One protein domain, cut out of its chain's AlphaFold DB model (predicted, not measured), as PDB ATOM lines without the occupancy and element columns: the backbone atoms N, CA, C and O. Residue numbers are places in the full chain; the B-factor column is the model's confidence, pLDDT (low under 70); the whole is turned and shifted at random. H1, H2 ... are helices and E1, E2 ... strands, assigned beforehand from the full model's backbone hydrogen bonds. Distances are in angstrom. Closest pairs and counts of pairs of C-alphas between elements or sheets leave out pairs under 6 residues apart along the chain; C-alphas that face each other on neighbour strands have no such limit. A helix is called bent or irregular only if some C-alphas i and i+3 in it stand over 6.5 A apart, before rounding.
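AT A GLANCE: This is residues 4 to 109 of the 124 residues of an uncharacterized protein of Firmicutes bacterium (UniProt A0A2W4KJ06). What does the model look like? A small two-stranded hairpin, E1 and E2, sits beside H4 at the open end of a long helical hairpin, H1 and H2, whose turn at residues 50 to 53 lies far from the strands. H4 crosses both arms of that helical hairpin toward its open end, and H3 folds back across the last part of H2. What are the counts and sizes? The printed part has 106 residues with three named strands and four named helices, in the order E1 E2 E3 H1 H2 H3 H4; the sheet's order is E1 - E2, antiparallel, and the class is mostly helix. It is compact, with a radius of gyration of the C-alphas of 14.2 A and spans of 43 by 32 by 21 A.

IN THESE COORDINATES: Where are the strands? E1 is residues 15 to 18, 9.7 A from first to last C-alpha, beginning at C-alpha 15 at (-41.317, -49.002, -10.089), and E2 is residues 21 to 24, 9.9 A. E3 is residues 28 to 30, 6.5 A. Where are the long helices? H1 is residues 31 to 49, 27.5 A, and H2 is residues 54 to 73, 29.5 A, beginning at C-alpha 54 at (-43.996, -12.357, -13.691). H2 is irregular, but only just: C-alphas 65 and 68 are 6.6 A apart. Where do the last two helices lie? H3 is residues 79 to 88, 14.5 A, and H4 is residues 91 to 107, 23.7 A, ending at C-alpha 107 at (-32.171, -45.616, -23.072).

HOW THE PARTS SIT: How are the strands paired? E1 and E2 are an antiparallel hairpin at 151 degrees, with N 16 and O 23 within hydrogen-bond range at 2.8 A and N 21 and O 18 at 2.9 A. E3 pairs with no named strand; residues 28 to 29 of E3 pair, antiparallel, with residues 4 to 5. How does H4 stand to the rest? The closest C-alphas of E1 and H4 are those of Val 16 and Ile 97, 7.1 A apart, while E2 and H4 are apart. H4 touches H2 through residues 91 to 98, closest at the C-alphas of Pro 68 and Ala 94, 5.0 A, the same way at a steep tilt of 69 degrees, only just short of about perpendicular; it touches H1 through residues 95 to 102, closest at the C-alphas of Thr 38 and Leu 102, 6.9 A, opposite ways at a steep tilt of 54 degrees. How do the other helices meet? H1 and H2, a helical hairpin, touch, closest at the C-alphas of Ala 47 and Met 60, 5.9 A, opposite ways at a tilt of 36 degrees, only just steep. H3 touches residues 68 to 73 of H2, closest at the C-alphas of Pro 68 and Ala 86, 4.6 A, opposite ways at a steep tilt of 56 degrees; H1 and H3 are apart. What do the helix backbones show? In H1 and H4 every O i to N i+4 pair is within hydrogen-bond range, against 14 of 16 in H2 and 5 of 6 in H3.

THE WHOLE: How far does it reach? The two C-alphas farthest apart are those of Pro 11 and Pro 54, 43.7 A, and the first and last printed C-alphas, of Leu 4 and Asn 109, are 13.1 A apart. Is it continuous? The printed part has no cut, and the links between named elements are tight. Where is confidence low? The mean pLDDT of the printed part is 73.5, and 38 residues are under 70, among them residues 4 to 17, 26 to 32, 50 to 54 and 103 to 109.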
ATOM      1  N   LEU A   4     -46.122 -46.799 -29.036       51.75
ATOM      2  CA  LEU A   4     -44.718 -47.012 -28.717       51.75
ATOM      3  C   LEU A   4     -44.678 -48.168 -27.718       51.75
ATOM      4  O   LEU A   4     -45.199 -48.050 -26.610       51.75
ATOM      5  N   ASP A   5     -44.124 -49.295 -28.146       53.06
ATOM      6  CA  ASP A   5     -44.041 -50.496 -27.325       53.06
ATOM      7  C   ASP A   5     -42.858 -50.363 -26.355       53.06
ATOM      8  O   ASP A   5     -41.698 -50.534 -26.744       53.06
ATOM      9  N   LEU A   6     -43.117 -49.969 -25.101       48.94
ATOM     10  CA  LEU A   6     -42.040 -49.831 -24.116       48.94
ATOM     11  C   LEU A   6     -41.574 -51.190 -23.590       48.94
ATOM     12  O   LEU A   6     -40.497 -51.230 -23.000       48.94
ATOM     13  N   ASP A   7     -42.293 -52.293 -23.844       44.50
ATOM     14  CA  ASP A   7     -41.810 -53.645 -23.511       44.50
ATOM     15  C   ASP A   7     -40.537 -54.002 -24.298       44.50
ATOM     16  O   ASP A   7     -39.699 -54.762 -23.815       44.50
ATOM     17  N   ALA A   8     -40.328 -53.411 -25.481       47.66
ATOM     18  CA  ALA A   8     -39.091 -53.581 -26.244       47.66
ATOM     19  C   ALA A   8     -37.921 -52.721 -25.723       47.66
ATOM     20  O   ALA A   8     -36.766 -52.996 -26.053       47.66
ATOM     21  N   LEU A   9     -38.199 -51.676 -24.932       49.50
ATOM     22  CA  LEU A   9     -37.216 -50.660 -24.521       49.50
ATOM     23  C   LEU A   9     -36.870 -50.727 -23.024       49.50
ATOM     24  O   LEU A   9     -35.789 -50.294 -22.626       49.50
ATOM     25  N   LEU A  10     -37.754 -51.293 -22.200       49.66
ATOM     26  CA  LEU A  10     -37.582 -51.461 -20.762       49.66
ATOM     27  C   LEU A  10     -37.556 -52.955 -20.400       49.66
ATOM     28  O   LEU A  10     -38.605 -53.594 -20.396       49.66
ATOM     29  N   PRO A  11     -36.391 -53.532 -20.045       49.78
ATOM     30  CA  PRO A  11     -36.302 -54.947 -19.674       49.78
ATOM     31  C   PRO A  11     -37.022 -55.279 -18.354       49.78
ATOM     32  O   PRO A  11     -37.286 -56.447 -18.079       49.78
ATOM     33  N   GLU A  12     -37.345 -54.269 -17.539       52.28
ATOM     34  CA  GLU A  12     -38.022 -54.410 -16.250       52.28
ATOM     35  C   GLU A  12     -39.052 -53.285 -16.036       52.28
ATOM     36  O   GLU A  12     -38.879 -52.182 -16.563       52.28
ATOM     37  N   PRO A  13     -40.129 -53.534 -15.261       59.97
ATOM     38  CA  PRO A  13     -41.120 -52.510 -14.973       59.97
ATOM     39  C   PRO A  13     -40.481 -51.404 -14.132       59.97
ATOM     40  O   PRO A  13     -39.866 -51.676 -13.098       59.97
ATOM     41  N   VAL A  14     -40.660 -50.149 -14.544       68.75
ATOM     42  CA  VAL A  14     -40.211 -49.007 -13.745       68.75
ATOM     43  C   VAL A  14     -41.137 -48.883 -12.543       68.75
ATOM     44  O   VAL A  14     -42.329 -48.615 -12.678       68.75
ATOM     45  N   ARG A  15     -40.583 -49.087 -11.351       69.88
ATOM     46  CA  ARG A  15     -41.317 -49.002 -10.089       69.88
ATOM     47  C   ARG A  15     -40.855 -47.797  -9.299       69.88
ATOM     48  O   ARG A  15     -39.666 -47.616  -9.048       69.88
ATOM     49  N   VAL A  16     -41.811 -46.984  -8.879       67.38
ATOM     50  CA  VAL A  16     -41.581 -45.786  -8.081       67.38
ATOM     51  C   VAL A  16     -42.187 -46.005  -6.709       67.38
ATOM     52  O   VAL A  16     -43.390 -46.206  -6.562       67.38
ATOM     53  N   ARG A  17     -41.352 -45.958  -5.671       69.62
ATOM     54  CA  ARG A  17     -41.820 -46.052  -4.288       69.62
ATOM     55  C   ARG A  17     -42.114 -44.655  -3.749       69.62
ATOM     56  O   ARG A  17     -41.202 -43.849  -3.595       69.62
ATOM     57  N   TYR A  18     -43.372 -44.383  -3.413       71.81
ATOM     58  CA  TYR A  18     -43.824 -43.108  -2.858       71.81
ATOM     59  C   TYR A  18     -44.722 -43.324  -1.628       71.81
ATOM     60  O   TYR A  18     -45.620 -44.160  -1.641       71.81
ATOM     61  N   ARG A  19     -44.452 -42.608  -0.521       69.88
ATOM     62  CA  ARG A  19     -45.143 -42.765   0.786       69.88
ATOM     63  C   ARG A  19     -45.275 -44.224   1.261       69.88
ATOM     64  O   ARG A  19     -46.289 -44.633   1.820       69.88
ATOM     65  N   GLY A  20     -44.242 -45.033   1.024       71.25
ATOM     66  CA  GLY A  20     -44.234 -46.450   1.402       71.25
ATOM     67  C   GLY A  20     -45.105 -47.357   0.525       71.25
ATOM     68  O   GLY A  20     -45.137 -48.557   0.776       71.25
ATOM     69  N   ARG A  21     -45.757 -46.812  -0.508       68.38
ATOM     70  CA  ARG A  21     -46.451 -47.560  -1.559       68.38
ATOM     71  C   ARG A  21     -45.549 -47.681  -2.775       68.38
ATOM     72  O   ARG A  21     -44.777 -46.772  -3.070       68.38
ATOM     73  N   GLU A  22     -45.620 -48.816  -3.447       75.94
ATOM     74  CA  GLU A  22     -44.911 -49.059  -4.697       75.94
ATOM     75  C   GLU A  22     -45.902 -48.867  -5.843       75.94
ATOM     76  O   GLU A  22     -46.987 -49.447  -5.826       75.94
ATOM     77  N   TYR A  23     -45.549 -48.000  -6.784       67.19
ATOM     78  CA  TYR A  23     -46.330 -47.697  -7.973       67.19
ATOM     79  C   TYR A  23     -45.576 -48.220  -9.180       67.19
ATOM     80  O   TYR A  23     -44.393 -47.922  -9.347       67.19
ATOM     81  N   GLU A  24     -46.247 -49.000 -10.015       72.81
ATOM     82  CA  GLU A  24     -45.679 -49.463 -11.273       72.81
ATOM     83  C   GLU A  24     -46.063 -48.479 -12.378       72.81
ATOM     84  O   GLU A  24     -47.229 -48.120 -12.533       72.81
ATOM     85  N   VAL A  25     -45.065 -47.989 -13.104       71.50
ATOM     86  CA  VAL A  25     -45.274 -47.141 -14.273       71.50
ATOM     87  C   VAL A  25     -45.699 -48.028 -15.433       71.50
ATOM     88  O   VAL A  25     -45.125 -49.095 -15.667       71.50
ATOM     89  N   ARG A  26     -46.705 -47.570 -16.170       68.69
ATOM     90  CA  ARG A  26     -47.252 -48.282 -17.316       68.69
ATOM     91  C   ARG A  26     -46.226 -48.451 -18.429       68.69
ATOM     92  O   ARG A  26     -45.417 -47.565 -18.700       68.69
ATOM     93  N   ARG A  27     -46.308 -49.606 -19.088       62.72
ATOM     94  CA  ARG A  27     -45.428 -50.025 -20.191       62.72
ATOM     95  C   ARG A  27     -46.004 -49.717 -21.572       62.72
ATOM     96  O   ARG A  27     -45.350 -49.904 -22.588       62.72
ATOM     97  N   ASP A  28     -47.221 -49.207 -21.617       62.91
ATOM     98  CA  ASP A  28     -47.928 -48.817 -22.822       62.91
ATOM     99  C   ASP A  28     -48.162 -47.305 -22.797       62.91
ATOM    100  O   ASP A  28     -49.160 -46.801 -22.288       62.91
ATOM    101  N   ILE A  29     -47.210 -46.543 -23.338       65.31
ATOM    102  CA  ILE A  29     -47.353 -45.091 -23.474       65.31
ATOM    103  C   ILE A  29     -47.308 -44.772 -24.960       65.31
ATOM    104  O   ILE A  29     -46.356 -45.119 -25.657       65.31
ATOM    105  N   SER A  30     -48.338 -44.098 -25.471       65.88
ATOM    106  CA  SER A  30     -48.347 -43.718 -26.883       65.88
ATOM    107  C   SER A  30     -47.188 -42.768 -27.202       65.88
ATOM    108  O   SER A  30     -46.799 -41.928 -26.384       65.88
ATOM    109  N   THR A  31     -46.662 -42.853 -28.426       63.69
ATOM    110  CA  THR A  31     -45.597 -41.961 -28.913       63.69
ATOM    111  C   THR A  31     -45.952 -40.494 -28.704       63.69
ATOM    112  O   THR A  31     -45.140 -39.703 -28.228       63.69
ATOM    113  N   GLN A  32     -47.206 -40.146 -28.996       66.50
ATOM    114  CA  GLN A  32     -47.727 -38.800 -28.814       66.50
ATOM    115  C   GLN A  32     -47.670 -38.363 -27.347       66.50
ATOM    116  O   GLN A  32     -47.202 -37.266 -27.046       66.50
ATOM    117  N   ARG A  33     -48.076 -39.241 -26.427       71.00
ATOM    118  CA  ARG A  33     -48.092 -38.947 -24.995       71.00
ATOM    119  C   ARG A  33     -46.692 -38.674 -24.456       71.00
ATOM    120  O   ARG A  33     -46.507 -37.751 -23.670       71.00
ATOM    121  N   ALA A  34     -45.695 -39.417 -24.917       69.44
ATOM    122  CA  ALA A  34     -44.322 -39.199 -24.494       69.44
ATOM    123  C   ALA A  34     -43.675 -37.939 -25.087       69.44
ATOM    124  O   ALA A  34     -42.928 -37.234 -24.401       69.44
ATOM    125  N   ILE A  35     -44.007 -37.606 -26.338       71.06
ATOM    126  CA  ILE A  35     -43.646 -36.315 -26.937       71.06
ATOM    127  C   ILE A  35     -44.232 -35.172 -26.099       71.06
ATOM    128  O   ILE A  35     -43.536 -34.191 -25.826       71.06
ATOM    129  N   ASP A  36     -45.484 -35.296 -25.660       77.44
ATOM    130  CA  ASP A  36     -46.148 -34.275 -24.849       77.44
ATOM    131  C   ASP A  36     -45.500 -34.129 -23.462       77.44
ATOM    132  O   ASP A  36     -45.265 -33.005 -23.015       77.44
ATOM    133  N   LEU A  37     -45.104 -35.237 -22.827       78.69
ATOM    134  CA  LEU A  37     -44.341 -35.225 -21.571       78.69
ATOM    135  C   LEU A  37     -42.957 -34.584 -21.727       78.69
ATOM    136  O   LEU A  37     -42.535 -33.798 -20.877       78.69
ATOM    137  N   THR A  38     -42.269 -34.860 -22.838       77.62
ATOM    138  CA  THR A  38     -40.977 -34.231 -23.157       77.62
ATOM    139  C   THR A  38     -41.132 -32.722 -23.294       77.62
ATOM    140  O   THR A  38     -40.377 -31.957 -22.698       77.62
ATOM    141  N   LYS A  39     -42.144 -32.274 -24.048       79.25
ATOM    142  CA  LYS A  39     -42.444 -30.847 -24.213       79.25
ATOM    143  C   LYS A  39     -42.764 -30.182 -22.876       79.25
ATOM    144  O   LYS A  39     -42.313 -29.064 -22.645       79.25
ATOM    145  N   LEU A  40     -43.520 -30.855 -22.010       82.12
ATOM    146  CA  LEU A  40     -43.870 -30.347 -20.686       82.12
ATOM    147  C   LEU A  40     -42.627 -30.128 -19.813       82.12
ATOM    148  O   LEU A  40     -42.461 -29.042 -19.261       82.12
ATOM    149  N   LEU A  41     -41.726 -31.113 -19.732       79.38
ATOM    150  CA  LEU A  41     -40.500 -30.976 -18.939       79.38
ATOM    151  C   LEU A  41     -39.562 -29.898 -19.487       79.38
ATOM    152  O   LEU A  41     -39.059 -29.090 -18.711       79.38
ATOM    153  N   VAL A  42     -39.388 -29.823 -20.812       80.56
ATOM    154  CA  VAL A  42     -38.579 -28.767 -21.443       80.56
ATOM    155  C   VAL A  42     -39.152 -27.383 -21.139       80.56
ATOM    156  O   VAL A  42     -38.398 -26.469 -20.819       80.56
ATOM    157  N   ARG A  43     -40.481 -27.213 -21.185       80.38
ATOM    158  CA  ARG A  43     -41.124 -25.942 -20.815       80.38
ATOM    159  C   ARG A  43     -40.872 -25.574 -19.359       80.38
ATOM    160  O   ARG A  43     -40.580 -24.419 -19.088       80.38
ATOM    161  N   ILE A  44     -40.945 -26.537 -18.444       79.12
ATOM    162  CA  ILE A  44     -40.675 -26.308 -17.019       79.12
ATOM    163  C   ILE A  44     -39.209 -25.925 -16.782       79.12
ATOM    164  O   ILE A  44     -38.941 -24.991 -16.030       79.12
ATOM    165  N   GLU A  45     -38.257 -26.600 -17.432       78.12
ATOM    166  CA  GLU A  45     -36.837 -26.241 -17.340       78.12
ATOM    167  C   GLU A  45     -36.557 -24.851 -17.915       78.12
ATOM    168  O   GLU A  45     -35.857 -24.062 -17.282       78.12
ATOM    169  N   LEU A  46     -37.111 -24.532 -19.087       73.81
ATOM    170  CA  LEU A  46     -36.956 -23.215 -19.706       73.81
ATOM    171  C   LEU A  46     -37.568 -22.120 -18.830       73.81
ATOM    172  O   LEU A  46     -36.904 -21.125 -18.559       73.81
ATOM    173  N   ALA A  47     -38.779 -22.336 -18.317       72.38
ATOM    174  CA  ALA A  47     -39.439 -21.390 -17.426       72.38
ATOM    175  C   ALA A  47     -38.649 -21.176 -16.126       72.38
ATOM    176  O   ALA A  47     -38.475 -20.041 -15.699       72.38
ATOM    177  N   SER A  48     -38.059 -22.234 -15.550       70.50
ATOM    178  CA  SER A  48     -37.218 -22.105 -14.350       70.50
ATOM    179  C   SER A  48     -35.956 -21.257 -14.565       70.50
ATOM    180  O   SER A  48     -35.427 -20.693 -13.610       70.50
ATOM    181  N   ARG A  49     -35.474 -21.158 -15.812       70.25
ATOM    182  CA  ARG A  49     -34.302 -20.356 -16.197       70.25
ATOM    183  C   ARG A  49     -34.668 -18.920 -16.577       70.25
ATOM    184  O   ARG A  49     -33.817 -18.049 -16.450       70.25
ATOM    185  N   SER A  50     -35.908 -18.692 -17.005       65.31
ATOM    186  CA  SER A  50     -36.440 -17.402 -17.469       65.31
ATOM    187  C   SER A  50     -37.300 -16.678 -16.426       65.31
ATOM    188  O   SER A  50     -38.133 -15.858 -16.796       65.31
ATOM    189  N   LEU A  51     -37.110 -16.945 -15.126       62.53
ATOM    190  CA  LEU A  51     -37.832 -16.311 -14.004       62.53
ATOM    191  C   LEU A  51     -37.525 -14.803 -13.818       62.53
ATOM    192  O   LEU A  51     -37.418 -14.302 -12.702       62.53
ATOM    193  N   GLU A  52     -37.380 -14.067 -14.914       64.50
ATOM    194  CA  GLU A  52     -37.207 -12.617 -14.953       64.50
ATOM    195  C   GLU A  52     -38.540 -11.893 -15.238       64.50
ATOM    196  O   GLU A  52     -38.656 -10.710 -14.921       64.50
ATOM    197  N   ASN A  53     -39.569 -12.595 -15.747       63.88
ATOM    198  CA  ASN A  53     -40.905 -12.042 -16.007       63.88
ATOM    199  C   ASN A  53     -42.002 -12.673 -15.120       63.88
ATOM    200  O   ASN A  53     -42.093 -13.899 -15.024       63.88
ATOM    201  N   PRO A  54     -42.895 -11.864 -14.522       65.19
ATOM    202  CA  PRO A  54     -43.996 -12.357 -13.691       65.19
ATOM    203  C   PRO A  54     -45.080 -13.119 -14.477       65.19
ATOM    204  O   PRO A  54     -45.652 -14.059 -13.934       65.19
ATOM    205  N   ASP A  55     -45.319 -12.789 -15.753       70.44
ATOM    206  CA  ASP A  55     -46.267 -13.534 -16.604       70.44
ATOM    207  C   ASP A  55     -45.783 -14.974 -16.876       70.44
ATOM    208  O   ASP A  55     -46.573 -15.922 -16.872       70.44
ATOM    209  N   ASP A  56     -44.464 -15.157 -17.019       68.19
ATOM    210  CA  ASP A  56     -43.835 -16.473 -17.179       68.19
ATOM    211  C   ASP A  56     -43.895 -17.291 -15.877       68.19
ATOM    212  O   ASP A  56     -43.963 -18.521 -15.920       68.19
ATOM    213  N   ALA A  57     -43.924 -16.634 -14.712       71.31
ATOM    214  CA  ALA A  57     -44.016 -17.300 -13.412       71.31
ATOM    215  C   ALA A  57     -45.395 -17.947 -13.173       71.31
ATOM    216  O   ALA A  57     -45.461 -19.067 -12.660       71.31
ATOM    217  N   ASP A  58     -46.483 -17.293 -13.591       80.06
ATOM    218  CA  ASP A  58     -47.846 -17.839 -13.502       80.06
ATOM    219  C   ASP A  58     -48.066 -18.998 -14.479       80.06
ATOM    220  O   ASP A  58     -48.682 -20.016 -14.139       80.06
ATOM    221  N   GLU A  59     -47.553 -18.878 -15.706       80.75
ATOM    222  CA  GLU A  59     -47.590 -19.988 -16.655       80.75
ATOM    223  C   GLU A  59     -46.726 -21.157 -16.164       80.75
ATOM    224  O   GLU A  59     -47.161 -22.310 -16.231       80.75
ATOM    225  N   MET A  60     -45.565 -20.876 -15.566       78.25
ATOM    226  CA  MET A  60     -44.724 -21.885 -14.928       78.25
ATOM    227  C   MET A  60     -45.458 -22.600 -13.791       78.25
ATOM    228  O   MET A  60     -45.453 -23.828 -13.764       78.25
ATOM    229  N   LEU A  61     -46.121 -21.869 -12.889       79.94
ATOM    230  CA  LEU A  61     -46.924 -22.446 -11.806       79.94
ATOM    231  C   LEU A  61     -47.976 -23.416 -12.351       79.94
ATOM    232  O   LEU A  61     -48.045 -24.554 -11.892       79.94
ATOM    233  N   LYS A  62     -48.698 -23.035 -13.411       83.38
ATOM    234  CA  LYS A  62     -49.673 -23.922 -14.071       83.38
ATOM    235  C   LYS A  62     -49.028 -25.179 -14.661       83.38
ATOM    236  O   LYS A  62     -49.607 -26.261 -14.568       83.38
ATOM    237  N   GLN A  63     -47.843 -25.076 -15.274       81.69
ATOM    238  CA  GLN A  63     -47.130 -26.256 -15.789       81.69
ATOM    239  C   GLN A  63     -46.631 -27.161 -14.653       81.69
ATOM    240  O   GLN A  63     -46.695 -28.386 -14.767       81.69
ATOM    241  N   LEU A  64     -46.166 -26.575 -13.546       80.56
ATOM    242  CA  LEU A  64     -45.728 -27.308 -12.362       80.56
ATOM    243  C   LEU A  64     -46.903 -28.030 -11.688       80.56
ATOM    244  O   LEU A  64     -46.797 -29.219 -11.408       80.56
ATOM    245  N   GLU A  65     -48.045 -27.367 -11.517       84.06
ATOM    246  CA  GLU A  65     -49.279 -27.969 -10.988       84.06
ATOM    247  C   GLU A  65     -49.834 -29.080 -11.883       84.06
ATOM    248  O   GLU A  65     -50.493 -30.011 -11.415       84.06
ATOM    249  N   ARG A  66     -49.556 -29.017 -13.186       86.62
ATOM    250  CA  ARG A  66     -49.960 -30.051 -14.136       86.62
ATOM    251  C   ARG A  66     -49.112 -31.316 -14.012       86.62
ATOM    252  O   ARG A  66     -49.610 -32.407 -14.288       86.62
ATOM    253  N   LEU A  67     -47.862 -31.202 -13.570       88.00
ATOM    254  CA  LEU A  67     -46.908 -32.308 -13.562       88.00
ATOM    255  C   LEU A  67     -47.361 -33.523 -12.718       88.00
ATOM    256  O   LEU A  67     -47.271 -34.640 -13.228       88.00
ATOM    257  N   PRO A  68     -47.905 -33.365 -11.492       89.69
ATOM    258  CA  PRO A  68     -48.454 -34.478 -10.713       89.69
ATOM    259  C   PRO A  68     -49.585 -35.240 -11.411       89.69
ATOM    260  O   PRO A  68     -49.641 -36.465 -11.322       89.69
ATOM    261  N   ARG A  69     -50.465 -34.546 -12.148       89.94
ATOM    262  CA  ARG A  69     -51.534 -35.192 -12.934       89.94
ATOM    263  C   ARG A  69     -50.968 -36.025 -14.073       89.94
ATOM    264  O   ARG A  69     -51.407 -37.147 -14.303       89.94
ATOM    265  N   GLU A  70     -49.979 -35.483 -14.770       89.00
ATOM    266  CA  GLU A  70     -49.325 -36.169 -15.883       89.00
ATOM    267  C   GLU A  70     -48.539 -37.392 -15.385       89.00
ATOM    268  O   GLU A  70     -48.632 -38.459 -15.984       89.00
ATOM    269  N   ALA A  71     -47.854 -37.277 -14.244       86.38
ATOM    270  CA  ALA A  71     -47.178 -38.388 -13.580       86.38
ATOM    271  C   ALA A  71     -48.154 -39.479 -13.103       86.38
ATOM    272  O   ALA A  71     -47.891 -40.663 -13.297       86.38
ATOM    273  N   ALA A  72     -49.300 -39.101 -12.530       88.38
ATOM    274  CA  ALA A  72     -50.334 -40.045 -12.115       88.38
ATOM    275  C   ALA A  72     -50.945 -40.809 -13.305       88.38
ATOM    276  O   ALA A  72     -51.154 -42.019 -13.226       88.38
ATOM    277  N   ALA A  73     -51.157 -40.133 -14.438       86.06
ATOM    278  CA  ALA A  73     -51.645 -40.759 -15.668       86.06
ATOM    279  C   ALA A  73     -50.661 -41.779 -16.278       86.06
ATOM    280  O   ALA A  73     -51.067 -42.635 -17.059       86.06
ATOM    281  N   LEU A  74     -49.374 -41.715 -15.921       82.56
ATOM    282  CA  LEU A  74     -48.373 -42.721 -16.302       82.56
ATOM    283  C   LEU A  74     -48.433 -43.978 -15.423       82.56
ATOM    284  O   LEU A  74     -47.776 -44.966 -15.738       82.56
ATOM    285  N   MET A  75     -49.196 -43.953 -14.329       81.38
ATOM    286  CA  MET A  75     -49.319 -45.060 -13.375       81.38
ATOM    287  C   MET A  75     -50.656 -45.798 -13.494       81.38
ATOM    288  O   MET A  75     -50.715 -46.993 -13.233       81.38
ATOM    289  N   THR A  76     -51.734 -45.109 -13.877       82.50
ATOM    290  CA  THR A  76     -53.090 -45.683 -13.907       82.50
ATOM    291  C   THR A  76     -53.971 -44.985 -14.946       82.50
ATOM    292  O   THR A  76     -53.795 -43.794 -15.209       82.50
ATOM    293  N   ASP A  77     -54.915 -45.716 -15.548       81.12
ATOM    294  CA  ASP A  77     -55.965 -45.174 -16.433       81.12
ATOM    295  C   ASP A  77     -57.206 -44.699 -15.668       81.12
ATOM    296  O   ASP A  77     -58.026 -43.982 -16.238       81.12
ATOM    297  N   ASP A  78     -57.367 -45.099 -14.401       85.88
ATOM    298  CA  ASP A  78     -58.535 -44.733 -13.599       85.88
ATOM    299  C   ASP A  78     -58.484 -43.235 -13.247       85.88
ATOM    300  O   ASP A  78     -57.611 -42.827 -12.473       85.88
ATOM    301  N   PRO A  79     -59.414 -42.396 -13.751       85.94
ATOM    302  CA  PRO A  79     -59.413 -40.961 -13.479       85.94
ATOM    303  C   PRO A  79     -59.521 -40.628 -11.985       85.94
ATOM    304  O   PRO A  79     -58.908 -39.662 -11.529       85.94
ATOM    305  N   ALA A  80     -60.262 -41.431 -11.213       88.50
ATOM    306  CA  ALA A  80     -60.414 -41.212  -9.776       88.50
ATOM    307  C   ALA A  80     -59.104 -41.506  -9.033       88.50
ATOM    308  O   ALA A  80     -58.726 -40.794  -8.097       88.50
ATOM    309  N   GLU A  81     -58.374 -42.535  -9.466       87.62
ATOM    310  CA  GLU A  81     -57.064 -42.842  -8.907       87.62
ATOM    311  C   GLU A  81     -56.002 -41.831  -9.351       87.62
ATOM    312  O   GLU A  81     -55.194 -41.412  -8.521       87.62
ATOM    313  N   GLN A  82     -56.045 -41.364 -10.604       89.00
ATOM    314  CA  GLN A  82     -55.176 -40.290 -11.089       89.00
ATOM    315  C   GLN A  82     -55.328 -39.025 -10.243       89.00
ATOM    316  O   GLN A  82     -54.328 -38.454  -9.808       89.00
ATOM    317  N   GLU A  83     -56.565 -38.601  -9.978       89.81
ATOM    318  CA  GLU A  83     -56.847 -37.418  -9.163       89.81
ATOM    319  C   GLU A  83     -56.336 -37.591  -7.730       89.81
ATOM    320  O   GLU A  83     -55.645 -36.710  -7.210       89.81
ATOM    321  N   ARG A  84     -56.579 -38.759  -7.120       89.31
ATOM    322  CA  ARG A  84     -56.077 -39.076  -5.777       89.31
ATOM    323  C   ARG A  84     -54.550 -39.042  -5.717       89.31
ATOM    324  O   ARG A  84     -53.987 -38.511  -4.766       89.31
ATOM    325  N   LEU A  85     -53.872 -39.627  -6.705       87.38
ATOM    326  CA  LEU A  85     -52.410 -39.640  -6.769       87.38
ATOM    327  C   LEU A  85     -51.852 -38.234  -6.973       87.38
ATOM    328  O   LEU A  85     -50.939 -37.843  -6.254       87.38
ATOM    329  N   ALA A  86     -52.416 -37.470  -7.907       90.12
ATOM    330  CA  ALA A  86     -51.964 -36.121  -8.219       90.12
ATOM    331  C   ALA A  86     -52.113 -35.161  -7.030       90.12
ATOM    332  O   ALA A  86     -51.217 -34.355  -6.794       90.12
ATOM    333  N   ALA A  87     -53.205 -35.268  -6.265       89.75
ATOM    334  CA  ALA A  87     -53.461 -34.415  -5.103       89.75
ATOM    335  C   ALA A  87     -52.428 -34.596  -3.976       89.75
ATOM    336  O   ALA A  87     -52.121 -33.652  -3.252       89.75
ATOM    337  N   ASP A  88     -51.879 -35.804  -3.833       89.00
ATOM    338  CA  ASP A  88     -50.946 -36.167  -2.764       89.00
ATOM    339  C   ASP A  88     -49.474 -36.217  -3.209       89.00
ATOM    340  O   ASP A  88     -48.602 -36.504  -2.382       89.00
ATOM    341  N   MET A  89     -49.180 -35.999  -4.493       86.12
ATOM    342  CA  MET A  89     -47.855 -36.201  -5.082       86.12
ATOM    343  C   MET A  89     -47.011 -34.911  -5.065       86.12
ATOM    344  O   MET A  89     -47.376 -33.924  -5.701       86.12
ATOM    345  N   PRO A  90     -45.840 -34.911  -4.396       87.50
ATOM    346  CA  PRO A  90     -44.901 -33.812  -4.412       87.50
ATOM    347  C   PRO A  90     -44.373 -33.607  -5.819       87.50
ATOM    348  O   PRO A  90     -44.107 -34.561  -6.555       87.50
ATOM    349  N   LEU A  91     -44.140 -32.346  -6.151       83.44
ATOM    350  CA  LEU A  91     -43.651 -31.931  -7.455       83.44
ATOM    351  C   LEU A  91     -42.344 -32.639  -7.853       83.44
ATOM    352  O   LEU A  91     -42.199 -33.056  -8.998       83.44
ATOM    353  N   ASP A  92     -41.414 -32.824  -6.913       82.44
ATOM    354  CA  ASP A  92     -40.142 -33.510  -7.178       82.44
ATOM    355  C   ASP A  92     -40.345 -34.987  -7.528       82.44
ATOM    356  O   ASP A  92     -39.699 -35.504  -8.435       82.44
ATOM    357  N   VAL A  93     -41.308 -35.650  -6.881       82.38
ATOM    358  CA  VAL A  93     -41.668 -37.041  -7.187       82.38
ATOM    359  C   VAL A  93     -42.283 -37.125  -8.582       82.38
ATOM    360  O   VAL A  93     -41.890 -37.986  -9.370       82.38
ATOM    361  N   ALA A  94     -43.184 -36.199  -8.922       85.81
ATOM    362  CA  ALA A  94     -43.761 -36.104 -10.260       85.81
ATOM    363  C   ALA A  94     -42.677 -35.899 -11.336       85.81
ATOM    364  O   ALA A  94     -42.688 -36.587 -12.358       85.81
ATOM    365  N   LYS A  95     -41.693 -35.021 -11.087       82.69
ATOM    366  CA  LYS A  95     -40.535 -34.818 -11.978       82.69
ATOM    367  C   LYS A  95     -39.725 -36.093 -12.153       82.69
ATOM    368  O   LYS A  95     -39.384 -36.425 -13.284       82.69
ATOM    369  N   THR A  96     -39.449 -36.823 -11.072       79.44
ATOM    370  CA  THR A  96     -38.729 -38.101 -11.142       79.44
ATOM    371  C   THR A  96     -39.483 -39.134 -11.977       79.44
ATOM    372  O   THR A  96     -38.875 -39.757 -12.839       79.44
ATOM    373  N   ILE A  97     -40.795 -39.295 -11.780       77.25
ATOM    374  CA  ILE A  97     -41.614 -40.260 -12.536       77.25
ATOM    375  C   ILE A  97     -41.571 -39.955 -14.034       77.25
ATOM    376  O   ILE A  97     -41.271 -40.834 -14.840       77.25
ATOM    377  N   VAL A  98     -41.844 -38.702 -14.411       79.62
ATOM    378  CA  VAL A  98     -41.832 -38.295 -15.820       79.62
ATOM    379  C   VAL A  98     -40.417 -38.413 -16.399       79.62
ATOM    380  O   VAL A  98     -40.253 -38.912 -17.509       79.62
ATOM    381  N   GLY A  99     -39.388 -38.022 -15.640       76.06
ATOM    382  CA  GLY A  99     -37.983 -38.149 -16.028       76.06
ATOM    383  C   GLY A  99     -37.579 -39.594 -16.326       76.06
ATOM    384  O   GLY A  99     -37.037 -39.853 -17.394       76.06
ATOM    385  N   LEU A 100     -37.932 -40.539 -15.449       72.38
ATOM    386  CA  LEU A 100     -37.665 -41.970 -15.636       72.38
ATOM    387  C   LEU A 100     -38.322 -42.524 -16.906       72.38
ATOM    388  O   LEU A 100     -37.704 -43.303 -17.628       72.38
ATOM    389  N   VAL A 101     -39.551 -42.098 -17.215       72.62
ATOM    390  CA  VAL A 101     -40.239 -42.481 -18.459       72.62
ATOM    391  C   VAL A 101     -39.507 -41.958 -19.694       72.62
ATOM    392  O   VAL A 101     -39.369 -42.675 -20.682       72.62
ATOM    393  N   LEU A 102     -39.004 -40.724 -19.662       71.44
ATOM    394  CA  LEU A 102     -38.253 -40.165 -20.788       71.44
ATOM    395  C   LEU A 102     -36.852 -40.772 -20.923       71.44
ATOM    396  O   LEU A 102     -36.379 -40.992 -22.040       71.44
ATOM    397  N   GLU A 103     -36.181 -41.054 -19.807       68.88
ATOM    398  CA  GLU A 103     -34.901 -41.760 -19.798       68.88
ATOM    399  C   GLU A 103     -35.049 -43.178 -20.339       68.88
ATOM    400  O   GLU A 103     -34.217 -43.594 -21.136       68.88
ATOM    401  N   ALA A 104     -36.133 -43.881 -20.011       61.34
ATOM    402  CA  ALA A 104     -36.468 -45.168 -20.607       61.34
ATOM    403  C   ALA A 104     -36.592 -45.095 -22.138       61.34
ATOM    404  O   ALA A 104     -36.062 -45.949 -22.849       61.34
ATOM    405  N   GLN A 105     -37.216 -44.039 -22.668       61.09
ATOM    406  CA  GLN A 105     -37.301 -43.830 -24.117       61.09
ATOM    407  C   GLN A 105     -35.953 -43.534 -24.769       61.09
ATOM    408  O   GLN A 105     -35.673 -44.017 -25.865       61.09
ATOM    409  N   ARG A 106     -35.103 -42.742 -24.106       58.28
ATOM    410  CA  ARG A 106     -33.749 -42.441 -24.594       58.28
ATOM    411  C   ARG A 106     -32.814 -43.645 -24.469       58.28
ATOM    412  O   ARG A 106     -32.001 -43.874 -25.360       58.28
ATOM    413  N   GLY A 107     -32.950 -44.420 -23.395       45.84
ATOM    414  CA  GLY A 107     -32.171 -45.616 -23.072       45.84
ATOM    415  C   GLY A 107     -32.519 -46.822 -23.944       45.84
ATOM    416  O   GLY A 107     -31.645 -47.628 -24.250       45.84
ATOM    417  N   GLY A 108     -33.740 -46.868 -24.478       46.16
ATOM    418  CA  GLY A 108     -34.096 -47.741 -25.594       46.16
ATOM    419  C   GLY A 108     -33.283 -47.484 -26.875       46.16
ATOM    420  O   GLY A 108     -33.200 -48.352 -27.737       46.16
ATOM    421  N   ASN A 109     -32.611 -46.328 -26.967       42.84
ATOM    422  CA  ASN A 109     -31.650 -45.993 -28.020       42.84
ATOM    423  C   ASN A 109     -30.194 -45.906 -27.505       42.84
ATOM    424  O   ASN A 109     -29.306 -45.401 -28.191       42.84
TER     425      ASN A 109